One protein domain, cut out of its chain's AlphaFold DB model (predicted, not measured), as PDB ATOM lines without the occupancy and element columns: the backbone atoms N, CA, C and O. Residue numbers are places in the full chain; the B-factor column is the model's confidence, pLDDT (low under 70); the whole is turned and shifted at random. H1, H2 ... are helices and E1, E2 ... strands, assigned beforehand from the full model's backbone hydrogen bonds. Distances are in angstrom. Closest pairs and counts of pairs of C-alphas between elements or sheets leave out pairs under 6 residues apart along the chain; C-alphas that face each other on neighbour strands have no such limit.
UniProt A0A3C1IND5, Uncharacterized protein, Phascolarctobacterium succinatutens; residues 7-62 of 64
ATOM      1  N   GLU A   7     104.318 114.491 111.052       71.56
ATOM      2  CA  GLU A   7     103.593 113.317 110.553       71.56
ATOM      3  C   GLU A   7     102.268 113.693 109.893       71.56
ATOM      4  O   GLU A   7     101.975 113.187 108.814       71.56
ATOM      5  N   GLU A   8     101.491 114.600 110.485       70.25
ATOM      6  CA  GLU A   8     100.219 115.050 109.906       70.25
ATOM      7  C   GLU A   8     100.417 115.775 108.579       70.25
ATOM      8  O   GLU A   8      99.704 115.497 107.614       70.25
ATOM      9  N   LYS A   9     101.433 116.643 108.499       76.69
ATOM     10  CA  LYS A   9     101.792 117.304 107.242       76.69
ATOM     11  C   LYS A   9     102.160 116.281 106.163       76.69
ATOM     12  O   LYS A   9     101.653 116.360 105.047       76.69
ATOM     13  N   LEU A  10     102.979 115.287 106.513       75.44
ATOM     14  CA  LEU A  10     103.395 114.237 105.583       75.44
ATOM     15  C   LEU A  10     102.204 113.387 105.109       75.44
ATOM     16  O   LEU A  10     102.109 113.062 103.928       75.44
ATOM     17  N   ARG A  11     101.277 113.039 106.016       72.88
ATOM     18  CA  ARG A  11     100.036 112.324 105.676       72.88
ATOM     19  C   ARG A  11      99.189 113.132 104.700       72.88
ATOM     20  O   ARG A  11      98.723 112.570 103.714       72.88
ATOM     21  N   PHE A  12      99.029 114.430 104.942       73.94
ATOM     22  CA  PHE A  12      98.260 115.307 104.065       73.94
ATOM     23  C   PHE A  12      98.891 115.428 102.673       73.94
ATOM     24  O   PHE A  12      98.202 115.206 101.685       73.94
ATOM     25  N   GLU A  13     100.202 115.676 102.575       76.62
ATOM     26  CA  GLU A  13     100.909 115.758 101.285       76.62
ATOM     27  C   GLU A  13     100.798 114.451 100.478       76.62
ATOM     28  O   GLU A  13     100.621 114.472  99.259       76.62
ATOM     29  N   LEU A  14     100.863 113.296 101.147       75.62
ATOM     30  CA  LEU A  14     100.701 111.992 100.500       75.62
ATOM     31  C   LEU A  14      99.281 111.753 100.003       75.62
ATOM     32  O   LEU A  14      99.103 111.160  98.939       75.62
ATOM     33  N   LEU A  15      98.286 112.190 100.767       72.50
ATOM     34  CA  LEU A  15      96.889 112.066 100.386       72.50
ATOM     35  C   LEU A  15      96.513 113.048  99.271       72.50
ATOM     36  O   LEU A  15      95.831 112.651  98.336       72.50
ATOM     37  N   GLU A  16      97.007 114.285  99.311       76.06
ATOM     38  CA  GLU A  16      96.800 115.277  98.251       76.06
ATOM     39  C   GLU A  16      97.430 114.807  96.934       76.06
ATOM     40  O   GLU A  16      96.797 114.855  95.878       76.06
ATOM     41  N   LYS A  17      98.648 114.254  96.997       74.56
ATOM     42  CA  LYS A  17      99.296 113.639  95.837       74.56
ATOM     43  C   LYS A  17      98.514 112.433  95.321       74.56
ATOM     44  O   LYS A  17      98.323 112.306  94.117       74.56
ATOM     45  N   ALA A  18      98.047 111.570  96.220       69.12
ATOM     46  CA  ALA A  18      97.225 110.425  95.859       69.12
ATOM     47  C   ALA A  18      95.893 110.840  95.214       69.12
ATOM     48  O   ALA A  18      95.466 110.212  94.253       69.12
ATOM     49  N   TYR A  19      95.265 111.913  95.699       70.12
ATOM     50  CA  TYR A  19      94.074 112.499  95.093       70.12
ATOM     51  C   TYR A  19      94.374 113.066  93.704       70.12
ATOM     52  O   TYR A  19      93.628 112.807  92.765       70.12
ATOM     53  N   TYR A  20      95.486 113.785  93.542       72.06
ATOM     54  CA  TYR A  20      95.903 114.296  92.238       72.06
ATOM     55  C   TYR A  20      96.171 113.159  91.243       72.06
ATOM     56  O   TYR A  20      95.687 113.205  90.115       72.06
ATOM     57  N   ASP A  21      96.890 112.114  91.654       68.88
ATOM     58  CA  ASP A  21      97.157 110.947  90.809       68.88
ATOM     59  C   ASP A  21      95.858 110.168  90.497       68.88
ATOM     60  O   ASP A  21      95.642 109.770  89.351       68.88
ATOM     61  N   ALA A  22      94.928 110.033  91.447       66.62
ATOM     62  CA  ALA A  22      93.622 109.416  91.204       66.62
ATOM     63  C   ALA A  22      92.755 110.244  90.240       66.62
ATOM     64  O   ALA A  22      92.234 109.704  89.269       66.62
ATOM     65  N   PHE A  23      92.647 111.555  90.447       68.12
ATOM     66  CA  PHE A  23      91.793 112.430  89.642       68.12
ATOM     67  C   PHE A  23      92.361 112.680  88.237       68.12
ATOM     68  O   PHE A  23      91.621 112.708  87.255       68.12
ATOM     69  N   VAL A  24      93.680 112.861  88.119       70.19
ATOM     70  CA  VAL A  24      94.340 113.214  86.851       70.19
ATOM     71  C   VAL A  24      94.781 111.979  86.068       70.19
ATOM     72  O   VAL A  24      94.697 111.975  84.840       70.19
ATOM     73  N   LYS A  25      95.258 110.930  86.747       66.69
ATOM     74  CA  LYS A  25      95.817 109.730  86.097       66.69
ATOM     75  C   LYS A  25      94.950 108.484  86.257       66.69
ATOM     76  O   LYS A  25      95.302 107.450  85.692       66.69
ATOM     77  N   ASN A  26      93.832 108.557  86.985       65.75
ATOM     78  CA  ASN A  26      93.019 107.386  87.340       65.75
ATOM     79  C   ASN A  26      93.824 106.325  88.127       65.75
ATOM     80  O   ASN A  26      93.506 105.133  88.112       65.75
ATOM     81  N   GLU A  27      94.897 106.752  88.803       63.53
ATOM     82  CA  GLU A  27      95.795 105.887  89.567       63.53
ATOM     83  C   GLU A  27      95.268 105.715  90.997       63.53
ATOM     84  O   GLU A  27      95.167 106.662  91.766       63.53
ATOM     85  N   THR A  28      94.923 104.483  91.372       65.06
ATOM     86  CA  THR A  28      94.254 104.170  92.652       65.06
ATOM     87  C   THR A  28      95.189 103.557  93.695       65.06
ATOM     88  O   THR A  28      94.726 102.977  94.671       65.06
ATOM     89  N   ASN A  29      96.508 103.661  93.515       71.38
ATOM     90  CA  ASN A  29      97.496 103.024  94.384       71.38
ATOM     91  C   ASN A  29      98.597 104.016  94.792       71.38
ATOM     92  O   ASN A  29      99.236 104.617  93.935       71.38
ATOM     93  N   THR A  30      98.874 104.136  96.091       74.56
ATOM     94  CA  THR A  30      99.992 104.917  96.652       74.56
ATOM     95  C   THR A  30     100.865 104.032  97.540       74.56
ATOM     96  O   THR A  30     100.430 102.961  97.949       74.56
ATOM     97  N   ARG A  31     102.106 104.424  97.850       78.31
ATOM     98  CA  ARG A  31     102.942 103.686  98.814       78.31
ATOM     99  C   ARG A  31     102.916 104.356 100.175       78.31
ATOM    100  O   ARG A  31     103.144 105.560 100.277       78.31
ATOM    101  N   CYS A  32     102.711 103.568 101.224       78.94
ATOM    102  CA  CYS A  32     102.825 104.072 102.584       78.94
ATOM    103  C   CYS A  32     104.295 104.393 102.913       78.94
ATOM    104  O   CYS A  32     105.139 103.517 102.766       78.94
ATOM    105  N   PRO A  33     104.633 105.578 103.440       74.06
ATOM    106  CA  PRO A  33     106.008 105.909 103.828       74.06
ATOM    107  C   PRO A  33     106.498 105.128 105.058       74.06
ATOM    108  O   PRO A  33     107.701 105.052 105.284       74.06
ATOM    109  N   VAL A  34     105.584 104.569 105.861       79.94
ATOM    110  CA  VAL A  34     105.915 103.872 107.114       79.94
ATOM    111  C   VAL A  34     106.169 102.390 106.880       79.94
ATOM    112  O   VAL A  34     107.221 101.884 107.252       79.94
ATOM    113  N   CYS A  35     105.226 101.679 106.257       82.00
ATOM    114  CA  CYS A  35     105.387 100.246 105.990       82.00
ATOM    115  C   CYS A  35     105.872  99.932 104.567       82.00
ATOM    116  O   CYS A  35     106.091  98.766 104.255       82.00
ATOM    117  N   ASN A  36     106.033 100.944 103.704       81.06
ATOM    118  CA  ASN A  36     106.421 100.811 102.293       81.06
ATOM    119  C   ASN A  36     105.506  99.888 101.461       81.06
ATOM    120  O   ASN A  36     105.864  99.486 100.352       81.06
ATOM    121  N   GLU A  37     104.316  99.558 101.972       80.62
ATOM    122  CA  GLU A  37     103.338  98.758 101.245       80.62
ATOM    123  C   GLU A  37     102.568  99.606 100.233       80.62
ATOM    124  O   GLU A  37     102.375 100.813 100.406       80.62
ATOM    125  N   LEU A  38     102.109  98.940  99.174       79.69
ATOM    126  CA  LEU A  38     101.133  99.485  98.242       79.69
ATOM    127  C   LEU A  38      99.768  99.540  98.926       79.69
ATOM    128  O   LEU A  38      99.213  98.521  99.330       79.69
ATOM    129  N   VAL A  39      99.247 100.749  99.037       78.94
ATOM    130  CA  VAL A  39      97.979 101.087  99.659       78.94
ATOM    131  C   VAL A  39      97.019 101.534  98.571       78.94
ATOM    132  O   VAL A  39      97.338 102.413  97.767       78.94
ATOM    133  N   LYS A  40      95.826 100.940  98.559       75.06
ATOM    134  CA  LYS A  40      94.765 101.365  97.655       75.06
ATOM    135  C   LYS A  40      94.150 102.662  98.171       75.06
ATOM    136  O   LYS A  40      93.742 102.747  99.329       75.06
ATOM    137  N   VAL A  41      94.079 103.643  97.290       74.12
ATOM    138  CA  VAL A  41      93.413 104.921  97.498       74.12
ATOM    139  C   VAL A  41      92.055 104.819  96.826       74.12
ATOM    140  O   VAL A  41      91.941 104.348  95.692       74.12
ATOM    141  N   TRP A  42      91.011 105.205  97.542       71.31
ATOM    142  CA  TRP A  42      89.647 105.200  97.034       71.31
ATOM    143  C   TRP A  42      89.048 106.596  97.136       71.31
ATOM    144  O   TRP A  42      89.333 107.349  98.066       71.31
ATOM    145  N   GLU A  43      88.207 106.919  96.161       69.19
ATOM    146  CA  GLU A  43      87.414 108.141  96.131       69.19
ATOM    147  C   GLU A  43      85.935 107.773  96.303       69.19
ATOM    148  O   GLU A  43      85.447 106.808  95.709       69.19
ATOM    149  N   SER A  44      85.207 108.532  97.115       66.81
ATOM    150  CA  SER A  44      83.751 108.440  97.208       66.81
ATOM    151  C   SER A  44      83.151 109.813  97.454       66.81
ATOM    152  O   SER A  44      83.386 110.401  98.507       66.81
ATOM    153  N   LYS A  45      82.292 110.269  96.532       61.72
ATOM    154  CA  LYS A  45      81.415 111.445  96.698       61.72
ATOM    155  C   LYS A  45      82.144 112.655  97.308       61.72
ATOM    156  O   LYS A  45      81.675 113.208  98.299       61.72
ATOM    157  N   SER A  46      83.286 113.022  96.727       61.41
ATOM    158  CA  SER A  46      84.145 114.140  97.152       61.41
ATOM    159  C   SER A  46      85.087 113.879  98.330       61.41
ATOM    160  O   SER A  46      85.826 114.785  98.689       61.41
ATOM    161  N   CYS A  47      85.122 112.674  98.903       64.38
ATOM    162  CA  CYS A  47      86.120 112.269  99.896       64.38
ATOM    163  C   CYS A  47      87.165 111.346  99.262       64.38
ATOM    164  O   CYS A  47      86.816 110.499  98.436       64.38
ATOM    165  N   TYR A  48      88.416 111.442  99.711       69.25
ATOM    166  CA  TYR A  48      89.461 110.468  99.408       69.25
ATOM    167  C   TYR A  48      89.959 109.801 100.690       69.25
ATOM    168  O   TYR A  48      90.020 110.405 101.764       69.25
ATOM    169  N   GLY A  49      90.292 108.521 100.580       71.44
ATOM    170  CA  GLY A  49      90.783 107.719 101.689       71.44
ATOM    171  C   GLY A  49      91.814 106.709 101.220       71.44
ATOM    172  O   GLY A  49      91.884 106.358 100.043       71.44
ATOM    173  N   ALA A  50      92.619 106.238 102.158       75.50
ATOM    174  CA  ALA A  50      93.573 105.165 101.945       75.50
ATOM    175  C   ALA A  50      93.377 104.124 103.053       75.50
ATOM    176  O   ALA A  50      92.899 104.449 104.137       75.50
ATOM    177  N   ASP A  51      93.694 102.865 102.767       75.19
ATOM    178  CA  ASP A  51      93.587 101.783 103.750       75.19
ATOM    179  C   ASP A  51      94.950 101.109 103.933       75.19
ATOM    180  O   ASP A  51      95.310 100.160 103.232       75.19
ATOM    181  N   CYS A  52      95.766 101.673 104.830       80.38
ATOM    182  CA  CYS A  52      97.051 101.079 105.188       80.38
ATOM    183  C   CYS A  52      96.906 100.152 106.392       80.38
ATOM    184  O   CYS A  52      96.576 100.609 107.487       80.38
ATOM    185  N   LYS A  53      97.356  98.900 106.256       79.19
ATOM    186  CA  LYS A  53      97.480  97.944 107.376       79.19
ATOM    187  C   LYS A  53      98.282  98.479 108.565       79.19
ATOM    188  O   LYS A  53      98.085  98.053 109.695       79.19
ATOM    189  N   CYS A  54      99.199  99.404 108.299       79.69
ATOM    190  CA  CYS A  54     100.058 100.045 109.281       79.69
ATOM    191  C   CYS A  54      99.359 101.091 110.165       79.69
ATOM    192  O   CYS A  54      99.988 101.636 111.066       79.69
ATOM    193  N   GLY A  55      98.114 101.469 109.862       72.00
ATOM    194  CA  GLY A  55      97.405 102.534 110.575       72.00
ATOM    195  C   GLY A  55      97.794 103.962 110.162       72.00
ATOM    196  O   GLY A  55      97.009 104.879 110.357       72.00
ATOM    197  N   PHE A  56      98.965 104.178 109.546       73.81
ATOM    198  CA  PHE A  56      99.477 105.527 109.246       73.81
ATOM    199  C   PHE A  56      98.615 106.316 108.252       73.81
ATOM    200  O   PHE A  56      98.422 107.515 108.414       73.81
ATOM    201  N   MET A  57      98.103 105.643 107.221       69.69
ATOM    202  CA  MET A  57      97.169 106.229 106.251       69.69
ATOM    203  C   MET A  57      95.763 105.652 106.406       69.69
ATOM    204  O   MET A  57      94.988 105.719 105.465       69.69
ATOM    205  N   ASN A  58      95.469 105.022 107.546       67.62
ATOM    206  CA  ASN A  58      94.197 104.358 107.794       67.62
ATOM    207  C   ASN A  58      93.208 105.353 108.399       67.62
ATOM    208  O   ASN A  58      92.837 105.220 109.558       67.62
ATOM    209  N   ASP A  59      92.881 106.411 107.658       60.44
ATOM    210  CA  ASP A  59      91.753 107.264 108.018       60.44
ATOM    211  C   ASP A  59      91.325 108.201 106.886       60.44
ATOM    212  O   ASP A  59      92.127 108.667 106.071       60.44
ATOM    213  N   LEU A  60      90.019 108.452 106.867       60.25
ATOM    214  CA  LEU A  60      89.309 109.357 105.972       60.25
ATOM    215  C   LEU A  60      89.771 110.798 106.206       60.25
ATOM    216  O   LEU A  60      89.577 111.329 107.298       60.25
ATOM    217  N   ASN A  61      90.258 111.485 105.170       52.69
ATOM    218  CA  ASN A  61      90.375 112.939 105.227       52.69
ATOM    219  C   ASN A  61      89.332 113.587 104.318       52.69
ATOM    220  O   ASN A  61      89.391 113.511 103.095       52.69
ATOM    221  N   ARG A  62      88.334 114.140 105.023       44.56
ATOM    222  CA  ARG A  62      87.274 115.078 104.642       44.56
ATOM    223  C   ARG A  62      87.231 115.470 103.169       44.56
ATOM    224  O   ARG A  62      88.116 116.156 102.664       44.56
TER     225      ARG A  62
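What this domain is: This is residues 7 to 62 of the 64 residues of an uncharacterized protein of Phascolarctobacterium succinatutens (UniProt A0A3C1IND5). One long helix, H1, lies across one face of a small sheet of three antiparallel strands, making two layers, and a stretch with no named element, residues 51 to 62, follows the last strand. The sheet is short and staggered: its long strand E2 pairs by its first part with E1 and by its later part with E3. The printed part has 56 residues, with one named helix and three named strands in the order H1, E1, E2, E3 along the chain; across the sheet the order is E1, E2, E3. The class is mixed, helices and strands. The whole is compact, with a radius of gyration of the C-alphas of 10.1 A, and its C-alphas span 25 by 20 by 17 A, a rounded outline.

How they stand to each other: H1, residues 7 to 25, is on the sheet formed by E1, residues 29 to 31, E2, residues 38 to 44, and E3, residues 47 to 50. Its height over the sheet is 6.8 A. It lies over E2 and E3 and runs across the strands, at 72 degrees to E2 on the local plane. The closest C-alphas of H1 and E1 are those of Ala 18 and Thr 30, 6.2 A apart; of H1 and E2, those of Ala 18 and Val 41, 6.9 A; of H1 and E3, those of Tyr 19 and Tyr 48, 6.6 A. Every O i to N i+4 pair in H1 is within hydrogen-bond range. The strands form a meander, each the antiparallel neighbour of the one before. E1 and E2 are a hairpin, with 134 degrees between their directions; N 30 and O 39 are within hydrogen-bond range at 2.9 A, and N 39 and O 30 at 2.7 A. E2 and E3 are a hairpin too, at 163 degrees, with N 42 and O 49 within hydrogen-bond range at 2.9 A. E2 pairs with E1 over residues 38 to 40 and with E3 over residues 41 to 44. The edge strands E1 and E3 are only just apart, their closest C-alphas at 8.3 A.

Where its parts are: H1 begins at C-alpha 7, (103.593, 113.317, 110.553), and ends at C-alpha 25, (95.817, 109.730, 86.097), 25.9 A away. E1 has three residues, Asn 29 to Arg 31. E2 runs from Leu 38 to Ser 44, 19.6 A from first to last C-alpha. E3 runs from Cys 47 to Ala 50, 10.5 A, and ends at C-alpha 50, (93.573, 105.165, 101.945).

The domain as a whole: The two C-alphas farthest apart are those of Cys 35 and Lys 45, at 28.0 A. The printed part has no cut. The links from H1 to E1 and from E2 to E3 are tight, and that from E1 to E2 is short. The C-alphas of residues 51 to 62 lie 6 to 13 A from the mean of all C-alphas. The mean pLDDT of the printed part is 71.4; it is under 70 at residue 18 and at residues 21 to 23, 25 to 28, 43 to 48 and 57 to 62 of this model.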